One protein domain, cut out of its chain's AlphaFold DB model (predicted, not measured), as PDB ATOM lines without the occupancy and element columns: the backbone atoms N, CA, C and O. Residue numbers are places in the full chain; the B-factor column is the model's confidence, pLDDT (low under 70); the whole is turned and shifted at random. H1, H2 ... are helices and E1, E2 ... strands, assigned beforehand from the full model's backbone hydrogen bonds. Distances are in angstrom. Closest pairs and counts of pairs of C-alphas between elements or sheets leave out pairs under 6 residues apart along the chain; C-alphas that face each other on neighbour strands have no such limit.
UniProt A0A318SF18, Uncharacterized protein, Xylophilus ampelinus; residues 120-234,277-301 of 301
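What this domain is: This is residues 120 to 234 and 277 to 301 of the 301 residues of an uncharacterized protein of Xylophilus ampelinus (UniProt A0A318SF18). A single eight-stranded sheet curls like part of a barrel and folds back on itself into two leaves that face each other, E2 E1 E8 and E6 E5 E4 E3, with E7 as the hinge. The one long helix, H1, packs slantwise over E5, E4 and E3, on the side away from the other leaf. The printed part has 140 residues, with the eight strands E1 to E8 followed by H1; the sheet's order is E2 E1 E8 E7 E6 E5 E4 E3, antiparallel throughout, and the class is mixed, helices and strands. The whole is compact, with a radius of gyration of the C-alphas of 13.9 A, and rounded, spanning 38 by 36 by 28 A.

How they stand to each other: E1, residues 124 to 132, and E2, residues 135 to 143, form a hairpin, with N 126 and O 141 2.8 A apart, within hydrogen-bond range. A meander, each strand the antiparallel neighbour of the one before, runs from E3, residues 154 to 159, through E4, residues 165 to 170, E5, residues 179 to 183, E6, residues 191 to 198, and E7, residues 201 to 208, to E8, residues 217 to 226. Within hydrogen-bond range are N 158 and O 167 of E3 and E4, 2.8 A, N 168 and O 180 of E4 and E5, 2.8 A, N 181 and O 193 of E5 and E6, 2.9 A, and N 194 and O 205 of E6 and E7, 2.9 A. E7 bends by 60 degrees at residue 204; N 204 and O 219 of E7 and E8 are 2.9 A apart. E8 is also the neighbour of E1, with N 127 and O 222 2.8 A apart. E2 and E3 are the edge strands, and their closest C-alphas, of Leu 143 and Val 159, are 5.0 A apart. H1, residues 280 to 299, is on the sheet at a height of 8.4 A, at 45 degrees to E3 on the local plane. The closest C-alphas of E5 and H1, of Val 182 and Arg 290, are 6.7 A apart. Every O i to N i+4 pair of H1 is within hydrogen-bond range.

Where its parts are: E1 begins at C-alpha 124, (-17.592, 27.127, 157.205), and is 25.9 A long; E2 is 25.8 A, E6 22.3 A, E7 21.6 A and E8 25.9 A. H1, 29.3 A long, ends at C-alpha 299, (0.263, 33.191, 144.509).

The domain as a whole: The two C-alphas farthest apart, of Gln 212 and Ile 234, are 39.8 A apart. Residues 235 to 276 are not printed, and C-alphas 234 and 277 across this cut are 30.8 A apart. Of the links that are printed whole, none is long. The mean pLDDT of the printed part is 88.5, with residues 209 to 215 and residue 277 under 70.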
ATOM      1  N   GLU A 120      -8.306  27.819 160.250       96.19
ATOM      2  CA  GLU A 120      -9.280  26.728 160.366       96.19
ATOM      3  C   GLU A 120     -10.500  27.112 161.211       96.19
ATOM      4  O   GLU A 120     -11.586  26.567 161.006       96.19
ATOM      5  N   GLY A 121     -10.359  28.059 162.148       95.25
ATOM      6  CA  GLY A 121     -11.489  28.616 162.897       95.25
ATOM      7  C   GLY A 121     -12.473  29.401 162.017       95.25
ATOM      8  O   GLY A 121     -13.656  29.533 162.359       95.25
ATOM      9  N   LEU A 122     -12.009  29.860 160.850       97.06
ATOM     10  CA  LEU A 122     -12.825  30.499 159.818       97.06
ATOM     11  C   LEU A 122     -13.467  29.498 158.851       97.06
ATOM     12  O   LEU A 122     -14.189  29.911 157.956       97.06
ATOM     13  N   PHE A 123     -13.243  28.189 158.984       97.62
ATOM     14  CA  PHE A 123     -13.894  27.240 158.081       97.62
ATOM     15  C   PHE A 123     -15.402  27.171 158.318       97.62
ATOM     16  O   PHE A 123     -15.889  27.130 159.455       97.62
ATOM     17  N   GLY A 124     -16.139  27.103 157.218       96.88
ATOM     18  CA  GLY A 124     -17.592  27.127 157.205       96.88
ATOM     19  C   GLY A 124     -18.123  27.954 156.049       96.88
ATOM     20  O   GLY A 124     -17.372  28.426 155.192       96.88
ATOM     21  N   THR A 125     -19.435  28.122 156.043       96.62
ATOM     22  CA  THR A 125     -20.137  28.873 155.009       96.62
ATOM     23  C   THR A 125     -20.773  30.109 155.611       96.62
ATOM     24  O   THR A 125     -21.373  30.038 156.683       96.62
ATOM     25  N   TYR A 126     -20.632  31.237 154.926       97.12
ATOM     26  CA  TYR A 126     -21.015  32.555 155.399       97.12
ATOM     27  C   TYR A 126     -21.970  33.205 154.414       97.12
ATOM     28  O   TYR A 126     -21.706  33.221 153.216       97.12
ATOM     29  N   LEU A 127     -23.048  33.767 154.951       95.88
ATOM     30  CA  LEU A 127     -23.863  34.780 154.305       95.88
ATOM     31  C   LEU A 127     -23.368  36.147 154.781       95.88
ATOM     32  O   LEU A 127     -23.379  36.421 155.986       95.88
ATOM     33  N   LEU A 128     -22.931  36.978 153.844       94.25
ATOM     34  CA  LEU A 128     -22.483  38.344 154.082       94.25
ATOM     35  C   LEU A 128     -23.454  39.285 153.381       94.25
ATOM     36  O   LEU A 128     -23.508  39.307 152.160       94.25
ATOM     37  N   THR A 129     -24.219  40.053 154.147       91.75
ATOM     38  CA  THR A 129     -25.213  40.981 153.605       91.75
ATOM     39  C   THR A 129     -24.847  42.392 154.001       91.75
ATOM     40  O   THR A 129     -24.894  42.721 155.187       91.75
ATOM     41  N   TYR A 130     -24.506  43.240 153.036       86.12
ATOM     42  CA  TYR A 130     -24.310  44.661 153.298       86.12
ATOM     43  C   TYR A 130     -25.428  45.498 152.682       86.12
ATOM     44  O   TYR A 130     -25.913  45.237 151.579       86.12
ATOM     45  N   VAL A 131     -25.876  46.490 153.448       83.06
ATOM     46  CA  VAL A 131     -27.067  47.288 153.153       83.06
ATOM     47  C   VAL A 131     -26.655  48.735 152.965       83.06
ATOM     48  O   VAL A 131     -26.121  49.369 153.879       83.06
ATOM     49  N   GLY A 132     -26.910  49.257 151.770       76.44
ATOM     50  CA  GLY A 132     -26.781  50.675 151.482       76.44
ATOM     51  C   GLY A 132     -28.129  51.381 151.407       76.44
ATOM     52  O   GLY A 132     -29.176  50.748 151.519       76.44
ATOM     53  N   PRO A 133     -28.129  52.706 151.178       75.56
ATOM     54  CA  PRO A 133     -29.353  53.503 151.213       75.56
ATOM     55  C   PRO A 133     -30.448  53.033 150.246       75.56
ATOM     56  O   PRO A 133     -31.624  53.205 150.539       75.56
ATOM     57  N   ASN A 134     -30.062  52.455 149.101       78.31
ATOM     58  CA  ASN A 134     -30.980  52.075 148.021       78.31
ATOM     59  C   ASN A 134     -30.748  50.650 147.489       78.31
ATOM     60  O   ASN A 134     -31.311  50.288 146.457       78.31
ATOM     61  N   PHE A 135     -29.898  49.853 148.139       77.69
ATOM     62  CA  PHE A 135     -29.552  48.513 147.670       77.69
ATOM     63  C   PHE A 135     -29.230  47.585 148.842       77.69
ATOM     64  O   PHE A 135     -28.826  48.022 149.922       77.69
ATOM     65  N   VAL A 136     -29.379  46.291 148.586       83.31
ATOM     66  CA  VAL A 136     -28.943  45.209 149.461       83.31
ATOM     67  C   VAL A 136     -28.161  44.246 148.587       83.31
ATOM     68  O   VAL A 136     -28.699  43.764 147.593       83.31
ATOM     69  N   ASN A 137     -26.916  43.972 148.962       83.81
ATOM     70  CA  ASN A 137     -26.103  42.938 148.332       83.81
ATOM     71  C   ASN A 137     -25.897  41.802 149.327       83.81
ATOM     72  O   ASN A 137     -25.876  42.021 150.541       83.81
ATOM     73  N   SER A 138     -25.837  40.573 148.828       89.44
ATOM     74  CA  SER A 138     -25.667  39.386 149.658       89.44
ATOM     75  C   SER A 138     -24.794  38.370 148.955       89.44
ATOM     76  O   SER A 138     -25.161  37.872 147.894       89.44
ATOM     77  N   ASP A 139     -23.695  38.029 149.610       89.44
ATOM     78  CA  ASP A 139     -22.687  37.120 149.095       89.44
ATOM     79  C   ASP A 139     -22.615  35.865 149.949       89.44
ATOM     80  O   ASP A 139     -22.831  35.885 151.169       89.44
ATOM     81  N   PHE A 140     -22.313  34.752 149.288       92.62
ATOM     82  CA  PHE A 140     -22.257  33.448 149.923       92.62
ATOM     83  C   PHE A 140     -20.908  32.790 149.668       92.62
ATOM     84  O   PHE A 140     -20.601  32.371 148.552       92.62
ATOM     85  N   TYR A 141     -20.107  32.665 150.725       96.25
ATOM     86  CA  TYR A 141     -18.748  32.145 150.636       96.25
ATOM     87  C   TYR A 141     -18.540  30.950 151.551       96.25
ATOM     88  O   TYR A 141     -18.875  30.984 152.732       96.25
ATOM     89  N   SER A 142     -17.942  29.889 151.007       97.56
ATOM     90  CA  SER A 142     -17.499  28.726 151.783       97.56
ATOM     91  C   SER A 142     -15.985  28.726 151.896       97.56
ATOM     92  O   SER A 142     -15.304  28.610 150.883       97.56
ATOM     93  N   LEU A 143     -15.464  28.820 153.116       98.19
ATOM     94  CA  LEU A 143     -14.040  28.726 153.423       98.19
ATOM     95  C   LEU A 143     -13.716  27.294 153.838       98.19
ATOM     96  O   LEU A 143     -14.309  26.759 154.777       98.19
ATOM     97  N   THR A 144     -12.795  26.658 153.117       97.19
ATOM     98  CA  THR A 144     -12.561  25.203 153.225       97.19
ATOM     99  C   THR A 144     -11.090  24.820 153.321       97.19
ATOM    100  O   THR A 144     -10.776  23.680 153.662       97.19
ATOM    101  N   ARG A 145     -10.180  25.755 153.032       96.12
ATOM    102  CA  ARG A 145      -8.738  25.512 152.987       96.12
ATOM    103  C   ARG A 145      -7.982  26.668 153.627       96.12
ATOM    104  O   ARG A 145      -8.364  27.815 153.446       96.12
ATOM    105  N   ALA A 146      -6.898  26.375 154.335       96.94
ATOM    106  CA  ALA A 146      -5.942  27.377 154.799       96.94
ATOM    107  C   ALA A 146      -4.771  27.461 153.811       96.94
ATOM    108  O   ALA A 146      -4.343  26.433 153.287       96.94
ATOM    109  N   LEU A 147      -4.236  28.659 153.560       94.62
ATOM    110  CA  LEU A 147      -3.067  28.821 152.682       94.62
ATOM    111  C   LEU A 147      -1.740  28.431 153.347       94.62
ATOM    112  O   LEU A 147      -0.743  28.259 152.655       94.62
ATOM    113  N   GLY A 148      -1.700  28.330 154.679       87.50
ATOM    114  CA  GLY A 148      -0.449  28.173 155.436       87.50
ATOM    115  C   GLY A 148       0.405  29.450 155.502       87.50
ATOM    116  O   GLY A 148       1.434  29.460 156.169       87.50
ATOM    117  N   SER A 149      -0.037  30.530 154.855       86.81
ATOM    118  CA  SER A 149       0.539  31.877 154.899       86.81
ATOM    119  C   SER A 149      -0.502  32.898 155.367       86.81
ATOM    120  O   SER A 149      -1.707  32.701 155.178       86.81
ATOM    121  N   GLY A 150      -0.039  34.000 155.957       92.56
ATOM    122  CA  GLY A 150      -0.875  35.075 156.489       92.56
ATOM    123  C   GLY A 150      -0.249  36.445 156.314       92.56
ATOM    124  O   GLY A 150       0.921  36.560 155.939       92.56
ATOM    125  N   THR A 151      -1.035  37.475 156.592       95.00
ATOM    126  CA  THR A 151      -0.509  38.837 156.694       95.00
ATOM    127  C   THR A 151       0.239  39.029 158.015       95.00
ATOM    128  O   THR A 151       0.135  38.221 158.938       95.00
ATOM    129  N   SER A 152       1.011  40.110 158.128       94.81
ATOM    130  CA  SER A 152       1.850  40.378 159.308       94.81
ATOM    131  C   SER A 152       1.062  40.594 160.610       94.81
ATOM    132  O   SER A 152       1.609  40.410 161.698       94.81
ATOM    133  N   THR A 153      -0.216  40.966 160.515       95.88
ATOM    134  CA  THR A 153      -1.115  41.200 161.657       95.88
ATOM    135  C   THR A 153      -2.130  40.082 161.871       95.88
ATOM    136  O   THR A 153      -2.908  40.126 162.832       95.88
ATOM    137  N   GLY A 154      -2.145  39.088 160.984       96.69
ATOM    138  CA  GLY A 154      -3.188  38.083 160.905       96.69
ATOM    139  C   GLY A 154      -2.772  36.684 161.352       96.69
ATOM    140  O   GLY A 154      -1.604  36.381 161.582       96.69
ATOM    141  N   SER A 155      -3.772  35.815 161.479       96.06
ATOM    142  CA  SER A 155      -3.603  34.416 161.879       96.06
ATOM    143  C   SER A 155      -3.255  33.461 160.730       96.06
ATOM    144  O   SER A 155      -3.106  32.266 160.970       96.06
ATOM    145  N   GLY A 156      -3.223  33.938 159.483       97.00
ATOM    146  CA  GLY A 156      -3.251  33.117 158.273       97.00
ATOM    147  C   GLY A 156      -4.583  33.207 157.521       97.00
ATOM    148  O   GLY A 156      -5.645  33.411 158.120       97.00
ATOM    149  N   ILE A 157      -4.526  33.008 156.201       97.50
ATOM    150  CA  ILE A 157      -5.682  33.158 155.307       97.50
ATOM    151  C   ILE A 157      -6.412  31.823 155.120       97.50
ATOM    152  O   ILE A 157      -5.825  30.824 154.690       97.50
ATOM    153  N   ALA A 158      -7.716  31.833 155.387       98.12
ATOM    154  CA  ALA A 158      -8.664  30.805 154.975       98.12
ATOM    155  C   ALA A 158      -9.301  31.194 153.641       98.12
ATOM    156  O   ALA A 158      -9.675  32.349 153.456       98.12
ATOM    157  N   VAL A 159      -9.444  30.249 152.716       97.44
ATOM    158  CA  VAL A 159      -9.866  30.512 151.336       97.44
ATOM    159  C   VAL A 159     -11.010  29.623 150.898       97.44
ATOM    160  O   VAL A 159     -11.206  28.508 151.404       97.44
ATOM    161  N   ASN A 160     -11.753  30.119 149.916       96.19
ATOM    162  CA  ASN A 160     -12.747  29.329 149.217       96.19
ATOM    163  C   ASN A 160     -12.109  28.340 148.217       96.19
ATOM    164  O   ASN A 160     -10.936  28.494 147.861       96.19
ATOM    165  N   PRO A 161     -12.853  27.318 147.747       92.62
ATOM    166  CA  PRO A 161     -12.320  26.322 146.813       92.62
ATOM    167  C   PRO A 161     -11.729  26.918 145.530       92.62
ATOM    168  O   PRO A 161     -10.732  26.412 145.027       92.62
ATOM    169  N   ALA A 162     -12.311  28.010 145.026       90.19
ATOM    170  CA  ALA A 162     -11.842  28.696 143.824       90.19
ATOM    171  C   ALA A 162     -10.587  29.567 144.050       90.19
ATOM    172  O   ALA A 162     -10.008  30.062 143.087       90.19
ATOM    173  N   GLY A 163     -10.165  29.791 145.302       91.69
ATOM    174  CA  GLY A 163      -9.016  30.642 145.629       91.69
ATOM    175  C   GLY A 163      -9.200  32.112 145.237       91.69
ATOM    176  O   GLY A 163      -8.220  32.834 145.033       91.69
ATOM    177  N   ASN A 164     -10.442  32.567 145.075       91.50
ATOM    178  CA  ASN A 164     -10.771  33.945 144.711       91.50
ATOM    179  C   ASN A 164     -11.428  34.759 145.814       91.50
ATOM    180  O   ASN A 164     -11.607  35.958 145.635       91.50
ATOM    181  N   PHE A 165     -11.671  34.139 146.961       95.19
ATOM    182  CA  PHE A 165     -12.096  34.805 148.175       95.19
ATOM    183  C   PHE A 165     -11.321  34.243 149.364       95.19
ATOM    184  O   PHE A 165     -11.168  33.021 149.492       95.19
ATOM    185  N   GLY A 166     -10.839  35.128 150.233       96.75
ATOM    186  CA  GLY A 166     -10.119  34.740 151.438       96.75
ATOM    187  C   GLY A 166     -10.413  35.641 152.622       96.75
ATOM    188  O   GLY A 166     -10.672  36.829 152.456       96.75
ATOM    189  N   CYS A 167     -10.343  35.062 153.816       98.12
ATOM    190  CA  CYS A 167     -10.547  35.742 155.085       98.12
ATOM    191  C   CYS A 167      -9.423  35.445 156.074       98.12
ATOM    192  O   CYS A 167      -8.826  34.369 156.048       98.12
ATOM    193  N   GLU A 168      -9.188  36.366 157.002       98.00
ATOM    194  CA  GLU A 168      -8.164  36.236 158.032       98.00
ATOM    195  C   GLU A 168      -8.592  36.904 159.344       98.00
ATOM    196  O   GLU A 168      -9.094  38.033 159.348       98.00
ATOM    197  N   ASN A 169      -8.365  36.224 160.476       97.38
ATOM    198  CA  ASN A 169      -8.498  36.856 161.789       97.38
ATOM    199  C   ASN A 169      -7.307  37.778 162.015       97.38
ATOM    200  O   ASN A 169      -6.162  37.356 161.870       97.38
ATOM    201  N   GLN A 170      -7.568  38.999 162.457       96.81
ATOM    202  CA  GLN A 170      -6.526  39.919 162.888       96.81
ATOM    203  C   GLN A 170      -6.203  39.671 164.355       96.81
ATOM    204  O   GLN A 170      -7.071  39.764 165.226       96.81
ATOM    205  N   THR A 171      -4.946  39.355 164.637       95.25
ATOM    206  CA  THR A 171      -4.457  39.026 165.982       95.25
ATOM    207  C   THR A 171      -3.692  40.173 166.635       95.25
ATOM    208  O   THR A 171      -3.507  40.170 167.849       95.25
ATOM    209  N   SER A 172      -3.267  41.166 165.852       95.25
ATOM    210  CA  SER A 172      -2.549  42.353 166.321       95.25
ATOM    211  C   SER A 172      -2.881  43.585 165.463       95.25
ATOM    212  O   SER A 172      -3.660  43.506 164.512       95.25
ATOM    213  N   GLY A 173      -2.323  44.743 165.828       94.50
ATOM    214  CA  GLY A 173      -2.543  46.009 165.123       94.50
ATOM    215  C   GLY A 173      -3.916  46.641 165.384       94.50
ATOM    216  O   GLY A 173      -4.673  46.195 166.248       94.50
ATOM    217  N   ALA A 174      -4.234  47.691 164.623       92.00
ATOM    218  CA  ALA A 174      -5.448  48.494 164.807       92.00
ATOM    219  C   ALA A 174      -6.749  47.693 164.616       92.00
ATOM    220  O   ALA A 174      -7.771  48.008 165.215       92.00
ATOM    221  N   LEU A 175      -6.705  46.624 163.815       91.81
ATOM    222  CA  LEU A 175      -7.860  45.781 163.499       91.81
ATOM    223  C   LEU A 175      -7.930  44.501 164.348       91.81
ATOM    224  O   LEU A 175      -8.743  43.626 164.049       91.81
ATOM    225  N   ALA A 176      -7.113  44.369 165.400       93.19
ATOM    226  CA  ALA A 176      -7.082  43.177 166.246       93.19
ATOM    227  C   ALA A 176      -8.481  42.778 166.764       93.19
ATOM    228  O   ALA A 176      -9.258  43.591 167.273       93.19
ATOM    229  N   GLY A 177      -8.803  41.489 166.645       90.69
ATOM    230  CA  GLY A 177     -10.101  40.918 167.011       90.69
ATOM    231  C   GLY A 177     -11.190  41.038 165.937       90.69
ATOM    232  O   GLY A 177     -12.314  40.584 166.181       90.69
ATOM    233  N   SER A 178     -10.879  41.630 164.780       93.38
ATOM    234  CA  SER A 178     -11.721  41.620 163.578       93.38
ATOM    235  C   SER A 178     -11.359  40.461 162.644       93.38
ATOM    236  O   SER A 178     -10.265  39.901 162.700       93.38
ATOM    237  N   ILE A 179     -12.294  40.116 161.767       97.00
ATOM    238  CA  ILE A 179     -12.117  39.233 160.619       97.00
ATOM    239  C   ILE A 179     -12.168  40.121 159.385       97.00
ATOM    240  O   ILE A 179     -13.114  40.893 159.217       97.00
ATOM    241  N   LEU A 180     -11.142  40.019 158.549       96.38
ATOM    242  CA  LEU A 180     -11.057  40.745 157.290       96.38
ATOM    243  C   LEU A 180     -11.199  39.753 156.147       96.38
ATOM    244  O   LEU A 180     -10.620  38.672 156.218       96.38
ATOM    245  N   CYS A 181     -11.952  40.111 155.114       96.31
ATOM    246  CA  CYS A 181     -12.153  39.280 153.935       96.31
ATOM    247  C   CYS A 181     -12.017  40.091 152.652       96.31
ATOM    248  O   CYS A 181     -12.337  41.281 152.622       96.31
ATOM    249  N   VAL A 182     -11.546  39.433 151.596       93.38
ATOM    250  CA  VAL A 182     -11.264  40.061 150.311       93.38
ATOM    251  C   VAL A 182     -11.520  39.115 149.147       93.38
ATOM    252  O   VAL A 182     -11.119  37.947 149.170       93.38
ATOM    253  N   GLU A 183     -12.126  39.659 148.099       91.56
ATOM    254  CA  GLU A 183     -12.085  39.081 146.766       91.56
ATOM    255  C   GLU A 183     -10.786  39.416 146.024       91.56
ATOM    256  O   GLU A 183     -10.216  40.504 146.126       91.56
ATOM    257  N   ALA A 184     -10.316  38.459 145.233       88.44
ATOM    258  CA  ALA A 184      -9.136  38.603 144.390       88.44
ATOM    259  C   ALA A 184      -9.468  38.299 142.921       88.44
ATOM    260  O   ALA A 184      -8.695  37.623 142.235       88.44
ATOM    261  N   ASN A 185     -10.626  38.746 142.426       82.94
ATOM    262  CA  ASN A 185     -11.004  38.555 141.021       82.94
ATOM    263  C   ASN A 185     -10.263  39.524 140.087       82.94
ATOM    264  O   ASN A 185     -10.335  39.362 138.870       82.94
ATOM    265  N   ASN A 186      -9.494  40.474 140.643       77.94
ATOM    266  CA  ASN A 186      -8.802  41.523 139.891       77.94
ATOM    267  C   ASN A 186      -9.802  42.417 139.142       77.94
ATOM    268  O   ASN A 186      -9.518  42.918 138.052       77.94
ATOM    269  N   SER A 187     -10.985  42.586 139.736       78.88
ATOM    270  CA  SER A 187     -12.048  43.443 139.245       78.88
ATOM    271  C   SER A 187     -12.030  44.769 140.003       78.88
ATOM    272  O   SER A 187     -11.762  44.794 141.208       78.88
ATOM    273  N   PRO A 188     -12.389  45.893 139.357       71.44
ATOM    274  CA  PRO A 188     -12.710  47.107 140.094       71.44
ATOM    275  C   PRO A 188     -13.873  46.900 141.071       71.44
ATOM    276  O   PRO A 188     -14.006  47.712 141.970       71.44
ATOM    277  N   ASN A 189     -14.675  45.840 140.919       77.50
ATOM    278  CA  ASN A 189     -15.816  45.520 141.777       77.50
ATOM    279  C   ASN A 189     -15.519  44.436 142.823       77.50
ATOM    280  O   ASN A 189     -16.470  43.919 143.388       77.50
ATOM    281  N   ASP A 190     -14.251  44.077 143.058       84.69
ATOM    282  CA  ASP A 190     -13.905  43.141 144.137       84.69
ATOM    283  C   ASP A 190     -14.494  43.656 145.467       84.69
ATOM    284  O   ASP A 190     -14.320  44.837 145.811       84.69
ATOM    285  N   ASP A 191     -15.194  42.776 146.185       87.31
ATOM    286  CA  ASP A 191     -15.777  43.064 147.495       87.31
ATOM    287  C   ASP A 191     -14.770  42.870 148.641       87.31
ATOM    288  O   ASP A 191     -13.878  42.007 148.623       87.31
ATOM    289  N   TYR A 192     -14.942  43.683 149.684       89.00
ATOM    290  CA  TYR A 192     -14.123  43.677 150.888       89.00
ATOM    291  C   TYR A 192     -14.990  43.794 152.135       89.00
ATOM    292  O   TYR A 192     -15.936  44.581 152.195       89.00
ATOM    293  N   TYR A 193     -14.607  43.060 153.176       92.25
ATOM    294  CA  TYR A 193     -15.377  42.988 154.411       92.25
ATOM    295  C   TYR A 193     -14.458  43.113 155.623       92.25
ATOM    296  O   TYR A 193     -13.377  42.527 155.662       92.25
ATOM    297  N   SER A 194     -14.911  43.846 156.636       93.00
ATOM    298  CA  SER A 194     -14.279  43.924 157.953       93.00
ATOM    299  C   SER A 194     -15.360  43.792 159.013       93.00
ATOM    300  O   SER A 194     -16.255  44.630 159.100       93.00
ATOM    301  N   PHE A 195     -15.330  42.722 159.802       93.69
ATOM    302  CA  PHE A 195     -16.400  42.428 160.756       93.69
ATOM    303  C   PHE A 195     -15.914  41.720 162.011       93.69
ATOM    304  O   PHE A 195     -14.812  41.186 162.082       93.69
ATOM    305  N   LYS A 196     -16.769  41.693 163.033       92.19
ATOM    306  CA  LYS A 196     -16.555  40.927 164.265       92.19
ATOM    307  C   LYS A 196     -17.690  39.926 164.429       92.19
ATOM    308  O   LYS A 196     -18.849  40.261 164.204       92.19
ATOM    309  N   MET A 197     -17.365  38.711 164.871       91.19
ATOM    310  CA  MET A 197     -18.353  37.647 165.104       91.19
ATOM    311  C   MET A 197     -18.458  37.238 166.567       91.19
ATOM    312  O   MET A 197     -17.463  37.225 167.285       91.19
ATOM    313  N   SER A 198     -19.647  36.847 167.002       88.94
ATOM    314  CA  SER A 198     -19.911  36.187 168.275       88.94
ATOM    315  C   SER A 198     -20.784  34.963 168.013       88.94
ATOM    316  O   SER A 198     -21.929  35.106 167.587       88.94
ATOM    317  N   GLY A 199     -20.245  33.767 168.262       89.62
ATOM    318  CA  GLY A 199     -20.860  32.536 167.765       89.62
ATOM    319  C   GLY A 199     -20.950  32.579 166.238       89.62
ATOM    320  O   GLY A 199     -19.961  32.875 165.570       89.62
ATOM    321  N   ASP A 200     -22.148  32.355 165.707       92.69
ATOM    322  CA  ASP A 200     -22.401  32.289 164.264       92.69
ATOM    323  C   ASP A 200     -22.944  33.592 163.663       92.69
ATOM    324  O   ASP A 200     -23.269  33.635 162.479       92.69
ATOM    325  N   ARG A 201     -23.028  34.674 164.448       91.88
ATOM    326  CA  ARG A 201     -23.510  35.985 163.988       91.88
ATOM    327  C   ARG A 201     -22.427  37.042 164.107       91.88
ATOM    328  O   ARG A 201     -21.639  37.039 165.052       91.88
ATOM    329  N   GLY A 202     -22.394  37.970 163.165       91.75
ATOM    330  CA  GLY A 202     -21.455  39.075 163.153       91.75
ATOM    331  C   GLY A 202     -22.031  40.328 162.524       91.75
ATOM    332  O   GLY A 202     -23.082  40.304 161.885       91.75
ATOM    333  N   ALA A 203     -21.313  41.421 162.726       91.31
ATOM    334  CA  ALA A 203     -21.607  42.704 162.114       91.31
ATOM    335  C   ALA A 203     -20.305  43.459 161.840       91.31
ATOM    336  O   ALA A 203     -19.277  43.204 162.484       91.31
ATOM    337  N   GLY A 204     -20.347  44.379 160.884       90.88
ATOM    338  CA  GLY A 204     -19.191  45.177 160.509       90.88
ATOM    339  C   GLY A 204     -19.469  46.095 159.333       90.88
ATOM    340  O   GLY A 204     -20.570  46.629 159.202       90.88
ATOM    341  N   VAL A 205     -18.467  46.232 158.469       88.62
ATOM    342  CA  VAL A 205     -18.519  47.026 157.245       88.62
ATOM    343  C   VAL A 205     -18.224  46.177 156.014       88.62
ATOM    344  O   VAL A 205     -17.331  45.329 156.032       88.62
ATOM    345  N   GLY A 206     -18.985  46.421 154.951       87.25
ATOM    346  CA  GLY A 206     -18.753  45.900 153.607       87.25
ATOM    347  C   GLY A 206     -18.554  47.049 152.624       87.25
ATOM    348  O   GLY A 206     -19.116  48.134 152.803       87.25
ATOM    349  N   THR A 207     -17.735  46.836 151.602       79.31
ATOM    350  CA  THR A 207     -17.481  47.822 150.548       79.31
ATOM    351  C   THR A 207     -17.078  47.113 149.260       79.31
ATOM    352  O   THR A 207     -16.383  46.102 149.314       79.31
ATOM    353  N   TRP A 208     -17.481  47.664 148.116       77.19
ATOM    354  CA  TRP A 208     -16.955  47.285 146.808       77.19
ATOM    355  C   TRP A 208     -16.080  48.435 146.286       77.19
ATOM    356  O   TRP A 208     -16.384  49.604 146.523       77.19
ATOM    357  N   GLN A 209     -15.015  48.099 145.550       66.88
ATOM    358  CA  GLN A 209     -14.022  48.989 144.906       66.88
ATOM    359  C   GLN A 209     -12.735  49.352 145.672       66.88
ATOM    360  O   GLN A 209     -12.693  49.636 146.866       66.88
ATOM    361  N   ALA A 210     -11.622  49.325 144.926       53.78
ATOM    362  CA  ALA A 210     -10.291  49.113 145.483       53.78
ATOM    363  C   ALA A 210      -9.587  50.332 146.112       53.78
ATOM    364  O   ALA A 210      -8.779  50.119 147.003       53.78
ATOM    365  N   VAL A 211      -9.760  51.602 145.729       48.88
ATOM    366  CA  VAL A 211      -8.821  52.639 146.258       48.88
ATOM    367  C   VAL A 211      -9.390  54.061 146.348       48.88
ATOM    368  O   VAL A 211      -8.643  55.000 146.597       48.88
ATOM    369  N   GLN A 212     -10.700  54.266 146.204       46.31
ATOM    370  CA  GLN A 212     -11.303  55.595 146.377       46.31
ATOM    371  C   GLN A 212     -12.491  55.510 147.331       46.31
ATOM    372  O   GLN A 212     -13.633  55.305 146.940       46.31
ATOM    373  N   GLN A 213     -12.170  55.607 148.619       54.44
ATOM    374  CA  GLN A 213     -13.128  55.641 149.715       54.44
ATOM    375  C   GLN A 213     -14.132  56.772 149.516       54.44
ATOM    376  O   GLN A 213     -13.739  57.931 149.448       54.44
ATOM    377  N   THR A 214     -15.418  56.441 149.564       53.59
ATOM    378  CA  THR A 214     -16.365  57.277 150.320       53.59
ATOM    379  C   THR A 214     -17.452  56.458 151.007       53.59
ATOM    380  O   THR A 214     -18.001  56.929 151.998       53.59
ATOM    381  N   ALA A 215     -17.747  55.234 150.548       66.12
ATOM    382  CA  ALA A 215     -18.873  54.479 151.083       66.12
ATOM    383  C   ALA A 215     -18.474  53.103 151.640       66.12
ATOM    384  O   ALA A 215     -18.119  52.174 150.913       66.12
ATOM    385  N   SER A 216     -18.541  52.998 152.966       78.88
ATOM    386  CA  SER A 216     -18.677  51.731 153.683       78.88
ATOM    387  C   SER A 216     -20.142  51.543 154.052       78.88
ATOM    388  O   SER A 216     -20.840  52.512 154.358       78.88
ATOM    389  N   TYR A 217     -20.603  50.300 154.024       83.25
ATOM    390  CA  TYR A 217     -21.992  49.948 154.290       83.25
ATOM    391  C   TYR A 217     -22.080  49.011 155.479       83.25
ATOM    392  O   TYR A 217     -21.185  48.194 155.696       83.25
ATOM    393  N   SER A 218     -23.169  49.117 156.239       87.50
ATOM    394  CA  SER A 218     -23.417  48.205 157.354       87.50
ATOM    395  C   SER A 218     -23.504  46.780 156.832       87.50
ATOM    396  O   SER A 218     -24.298  46.496 155.938       87.50
ATOM    397  N   LEU A 219     -22.678  45.906 157.395       90.38
ATOM    398  CA  LEU A 219     -22.588  44.497 157.055       90.38
ATOM    399  C   LEU A 219     -23.154  43.658 158.196       90.38
ATOM    400  O   LEU A 219     -22.777  43.831 159.357       90.38
ATOM    401  N   PHE A 220     -23.985  42.693 157.835       92.94
ATOM    402  CA  PHE A 220     -24.497  41.641 158.696       92.94
ATOM    403  C   PHE A 220     -23.945  40.309 158.208       92.94
ATOM    404  O   PHE A 220     -23.995  39.998 157.018       92.94
ATOM    405  N   VAL A 221     -23.398  39.523 159.129       95.56
ATOM    406  CA  VAL A 221     -22.744  38.253 158.808       95.56
ATOM    407  C   VAL A 221     -23.429  37.132 159.562       95.56
ATOM    408  O   VAL A 221     -23.606  37.206 160.777       95.56
ATOM    409  N   THR A 222     -23.759  36.060 158.851       95.88
ATOM    410  CA  THR A 222     -24.197  34.801 159.454       95.88
ATOM    411  C   THR A 222     -23.327  33.673 158.929       95.88
ATOM    412  O   THR A 222     -23.298  33.428 157.727       95.88
ATOM    413  N   ARG A 223     -22.635  32.950 159.811       95.38
ATOM    414  CA  ARG A 223     -22.081  31.640 159.455       95.38
ATOM    415  C   ARG A 223     -23.259  30.684 159.401       95.38
ATOM    416  O   ARG A 223     -23.818  30.411 160.451       95.38
ATOM    417  N   THR A 224     -23.653  30.222 158.222       93.94
ATOM    418  CA  THR A 224     -24.812  29.339 158.016       93.94
ATOM    419  C   THR A 224     -24.463  27.869 158.186       93.94
ATOM    420  O   THR A 224     -25.336  27.075 158.514       93.94
ATOM    421  N   HIS A 225     -23.196  27.505 157.971       92.94
ATOM    422  CA  HIS A 225     -22.719  26.138 158.146       92.94
ATOM    423  C   HIS A 225     -21.361  26.110 158.840       92.94
ATOM    424  O   HIS A 225     -20.485  26.940 158.583       92.94
ATOM    425  N   THR A 226     -21.170  25.123 159.711       94.31
ATOM    426  CA  THR A 226     -19.889  24.866 160.374       94.31
ATOM    427  C   THR A 226     -18.861  24.285 159.399       94.31
ATOM    428  O   THR A 226     -19.189  23.884 158.281       94.31
ATOM    429  N   ARG A 227     -17.608  24.135 159.847       93.62
ATOM    430  CA  ARG A 227     -16.539  23.467 159.082       93.62
ATOM    431  C   ARG A 227     -16.869  22.042 158.615       93.62
ATOM    432  O   ARG A 227     -16.211  21.541 157.714       93.62
ATOM    433  N   THR A 228     -17.832  21.368 159.249       91.88
ATOM    434  CA  THR A 228     -18.266  20.014 158.863       91.88
ATOM    435  C   THR A 228     -19.518  20.030 157.985       91.88
ATOM    436  O   THR A 228     -20.119  18.980 157.787       91.88
ATOM    437  N   GLY A 229     -19.971  21.206 157.538       89.75
ATOM    438  CA  GLY A 229     -21.182  21.361 156.733       89.75
ATOM    439  C   GLY A 229     -22.490  21.209 157.512       89.75
ATOM    440  O   GLY A 229     -23.534  21.038 156.896       89.75
ATOM    441  N   ARG A 230     -22.473  21.249 158.853       89.31
ATOM    442  CA  ARG A 230     -23.720  21.238 159.643       89.31
ATOM    443  C   ARG A 230     -24.340  22.636 159.656       89.31
ATOM    444  O   ARG A 230     -23.574  23.574 159.893       89.31
ATOM    445  N   PRO A 231     -25.662  22.781 159.457       89.12
ATOM    446  CA  PRO A 231     -26.324  24.075 159.549       89.12
ATOM    447  C   PRO A 231     -26.213  24.647 160.969       89.12
ATOM    448  O   PRO A 231     -26.099  23.906 161.947       89.12
ATOM    449  N   THR A 232     -26.220  25.970 161.072       88.81
ATOM    450  CA  THR A 232     -26.206  26.718 162.336       88.81
ATOM    451  C   THR A 232     -27.549  27.425 162.559       88.81
ATOM    452  O   THR A 232     -28.336  27.636 161.634       88.81
ATOM    453  N   GLY A 233     -27.803  27.853 163.797       81.56
ATOM    454  CA  GLY A 233     -29.028  28.569 164.155       81.56
ATOM    455  C   GLY A 233     -30.198  27.647 164.506       81.56
ATOM    456  O   GLY A 233     -30.002  26.507 164.906       81.56
ATOM    457  N   ILE A 234     -31.415  28.193 164.429       74.19
ATOM    458  CA  ILE A 234     -32.640  27.549 164.939       74.19
ATOM    459  C   ILE A 234     -33.223  26.552 163.928       74.19
ATOM    460  O   ILE A 234     -33.863  25.584 164.324       74.19
ATOM    461  N   THR A 277     -18.242  53.217 160.865       67.81
ATOM    462  CA  THR A 277     -17.083  53.663 160.086       67.81
ATOM    463  C   THR A 277     -15.803  53.146 160.725       67.81
ATOM    464  O   THR A 277     -15.668  53.099 161.948       67.81
ATOM    465  N   LEU A 278     -14.859  52.724 159.885       75.38
ATOM    466  CA  LEU A 278     -13.490  52.508 160.333       75.38
ATOM    467  C   LEU A 278     -12.865  53.874 160.626       75.38
ATOM    468  O   LEU A 278     -13.084  54.832 159.884       75.38
ATOM    469  N   THR A 279     -12.062  53.962 161.680       84.00
ATOM    470  CA  THR A 279     -11.201  55.129 161.906       84.00
ATOM    471  C   THR A 279     -10.181  55.285 160.771       84.00
ATOM    472  O   THR A 279      -9.918  54.346 160.016       84.00
ATOM    473  N   ASP A 280      -9.540  56.448 160.654       84.31
ATOM    474  CA  ASP A 280      -8.487  56.673 159.646       84.31
ATOM    475  C   ASP A 280      -7.309  55.694 159.789       84.31
ATOM    476  O   ASP A 280      -6.666  55.302 158.810       84.31
ATOM    477  N   GLU A 281      -6.993  55.298 161.023       88.75
ATOM    478  CA  GLU A 281      -5.970  54.293 161.303       88.75
ATOM    479  C   GLU A 281      -6.409  52.905 160.826       88.75
ATOM    480  O   GLU A 281      -5.692  52.274 160.049       88.75
ATOM    481  N   GLU A 282      -7.603  52.461 161.218       86.75
ATOM    482  CA  GLU A 282      -8.172  51.178 160.792       86.75
ATOM    483  C   GLU A 282      -8.344  51.106 159.273       86.75
ATOM    484  O   GLU A 282      -8.085  50.072 158.667       86.75
ATOM    485  N   THR A 283      -8.718  52.214 158.640       85.00
ATOM    486  CA  THR A 283      -8.875  52.318 157.191       85.00
ATOM    487  C   THR A 283      -7.544  52.123 156.465       85.00
ATOM    488  O   THR A 283      -7.466  51.377 155.485       85.00
ATOM    489  N   ARG A 284      -6.465  52.751 156.954       87.88
ATOM    490  CA  ARG A 284      -5.114  52.545 156.409       87.88
ATOM    491  C   ARG A 284      -4.625  51.118 156.641       87.88
ATOM    492  O   ARG A 284      -4.089  50.512 155.715       87.88
ATOM    493  N   ALA A 285      -4.850  50.574 157.837       88.94
ATOM    494  CA  ALA A 285      -4.504  49.192 158.161       88.94
ATOM    495  C   ALA A 285      -5.246  48.196 157.254       88.94
ATOM    496  O   ALA A 285      -4.638  47.267 156.731       88.94
ATOM    497  N   PHE A 286      -6.536  48.429 157.000       88.44
ATOM    498  CA  PHE A 286      -7.353  47.597 156.122       88.44
ATOM    499  C   PHE A 286      -6.861  47.636 154.673       88.44
ATOM    500  O   PHE A 286      -6.732  46.595 154.029       88.44
ATOM    501  N   ALA A 287      -6.532  48.828 154.165       86.81
ATOM    502  CA  ALA A 287      -6.010  48.991 152.813       86.81
ATOM    503  C   ALA A 287      -4.666  48.271 152.609       86.81
ATOM    504  O   ALA A 287      -4.473  47.655 151.558       86.81
ATOM    505  N   ALA A 288      -3.773  48.326 153.605       89.81
ATOM    506  CA  ALA A 288      -2.497  47.612 153.594       89.81
ATOM    507  C   ALA A 288      -2.705  46.091 153.648       89.81
ATOM    508  O   ALA A 288      -2.242  45.378 152.760       89.81
ATOM    509  N   TRP A 289      -3.494  45.610 154.617       93.38
ATOM    510  CA  TRP A 289      -3.838  44.190 154.748       93.38
ATOM    511  C   TRP A 289      -4.385  43.609 153.442       93.38
ATOM    512  O   TRP A 289      -3.969  42.541 153.002       93.38
ATOM    513  N   ARG A 290      -5.298  44.330 152.788       89.38
ATOM    514  CA  ARG A 290      -5.932  43.891 151.544       89.38
ATOM    515  C   ARG A 290      -4.915  43.658 150.427       89.38
ATOM    516  O   ARG A 290      -5.033  42.669 149.708       89.38
ATOM    517  N   GLN A 291      -3.954  44.567 150.251       88.81
ATOM    518  CA  GLN A 291      -2.929  44.426 149.210       88.81
ATOM    519  C   GLN A 291      -2.113  43.146 149.424       88.81
ATOM    520  O   GLN A 291      -1.936  42.365 148.484       88.81
ATOM    521  N   ASP A 292      -1.708  42.895 150.668       92.12
ATOM    522  CA  ASP A 292      -0.973  41.691 151.051       92.12
ATOM    523  C   ASP A 292      -1.823  40.428 150.845       92.12
ATOM    524  O   ASP A 292      -1.390  39.476 150.193       92.12
ATOM    525  N   ALA A 293      -3.067  40.432 151.328       92.00
ATOM    526  CA  ALA A 293      -3.978  39.297 151.222       92.00
ATOM    527  C   ALA A 293      -4.298  38.937 149.763       92.00
ATOM    528  O   ALA A 293      -4.264  37.764 149.391       92.00
ATOM    529  N   GLN A 294      -4.536  39.927 148.898       91.25
ATOM    530  CA  GLN A 294      -4.736  39.687 147.467       91.25
ATOM    531  C   GLN A 294      -3.476  39.156 146.777       91.25
ATOM    532  O   GLN A 294      -3.591  38.409 145.805       91.25
ATOM    533  N   SER A 295      -2.283  39.547 147.228       91.44
ATOM    534  CA  SER A 295      -1.022  38.994 146.720       91.44
ATOM    535  C   SER A 295      -0.894  37.510 147.082       91.44
ATOM    536  O   SER A 295      -0.668  36.675 146.206       91.44
ATOM    537  N   LEU A 296      -1.155  37.167 148.347       92.50
ATOM    538  CA  LEU A 296      -1.130  35.790 148.851       92.50
ATOM    539  C   LEU A 296      -2.180  34.893 148.182       92.50
ATOM    540  O   LEU A 296      -1.900  33.746 147.845       92.50
ATOM    541  N   LEU A 297      -3.390  35.405 147.949       91.19
ATOM    542  CA  LEU A 297      -4.431  34.665 147.233       91.19
ATOM    543  C   LEU A 297      -4.025  34.362 145.791       91.19
ATOM    544  O   LEU A 297      -4.284  33.269 145.295       91.19
ATOM    545  N   ARG A 298      -3.380  35.320 145.120       88.75
ATOM    546  CA  ARG A 298      -2.938  35.163 143.732       88.75
ATOM    547  C   ARG A 298      -1.786  34.177 143.589       88.75
ATOM    548  O   ARG A 298      -1.764  33.447 142.607       88.75
ATOM    549  N   SER A 299      -0.858  34.137 144.543       88.00
ATOM    550  CA  SER A 299       0.263  33.191 144.509       88.00
ATOM    551  C   SER A 299      -0.142  31.747 144.826       88.00
ATOM    552  O   SER A 299       0.613  30.829 144.523       88.00
ATOM    553  N   ALA A 300      -1.318  31.543 145.423       84.38
ATOM    554  CA  ALA A 300      -1.822  30.232 145.832       84.38
ATOM    555  C   ALA A 300      -2.783  29.560 144.829       84.38
ATOM    556  O   ALA A 300      -3.384  28.531 145.177       84.38
ATOM    557  N   ARG A 301      -2.970  30.160 143.644       78.56
ATOM    558  CA  ARG A 301      -3.770  29.623 142.530       78.56
ATOM    559  C   ARG A 301      -2.955  28.747 141.595       78.56
ATOM    560  O   ARG A 301      -1.763  29.055 141.389       78.56
TER     561      ARG A 301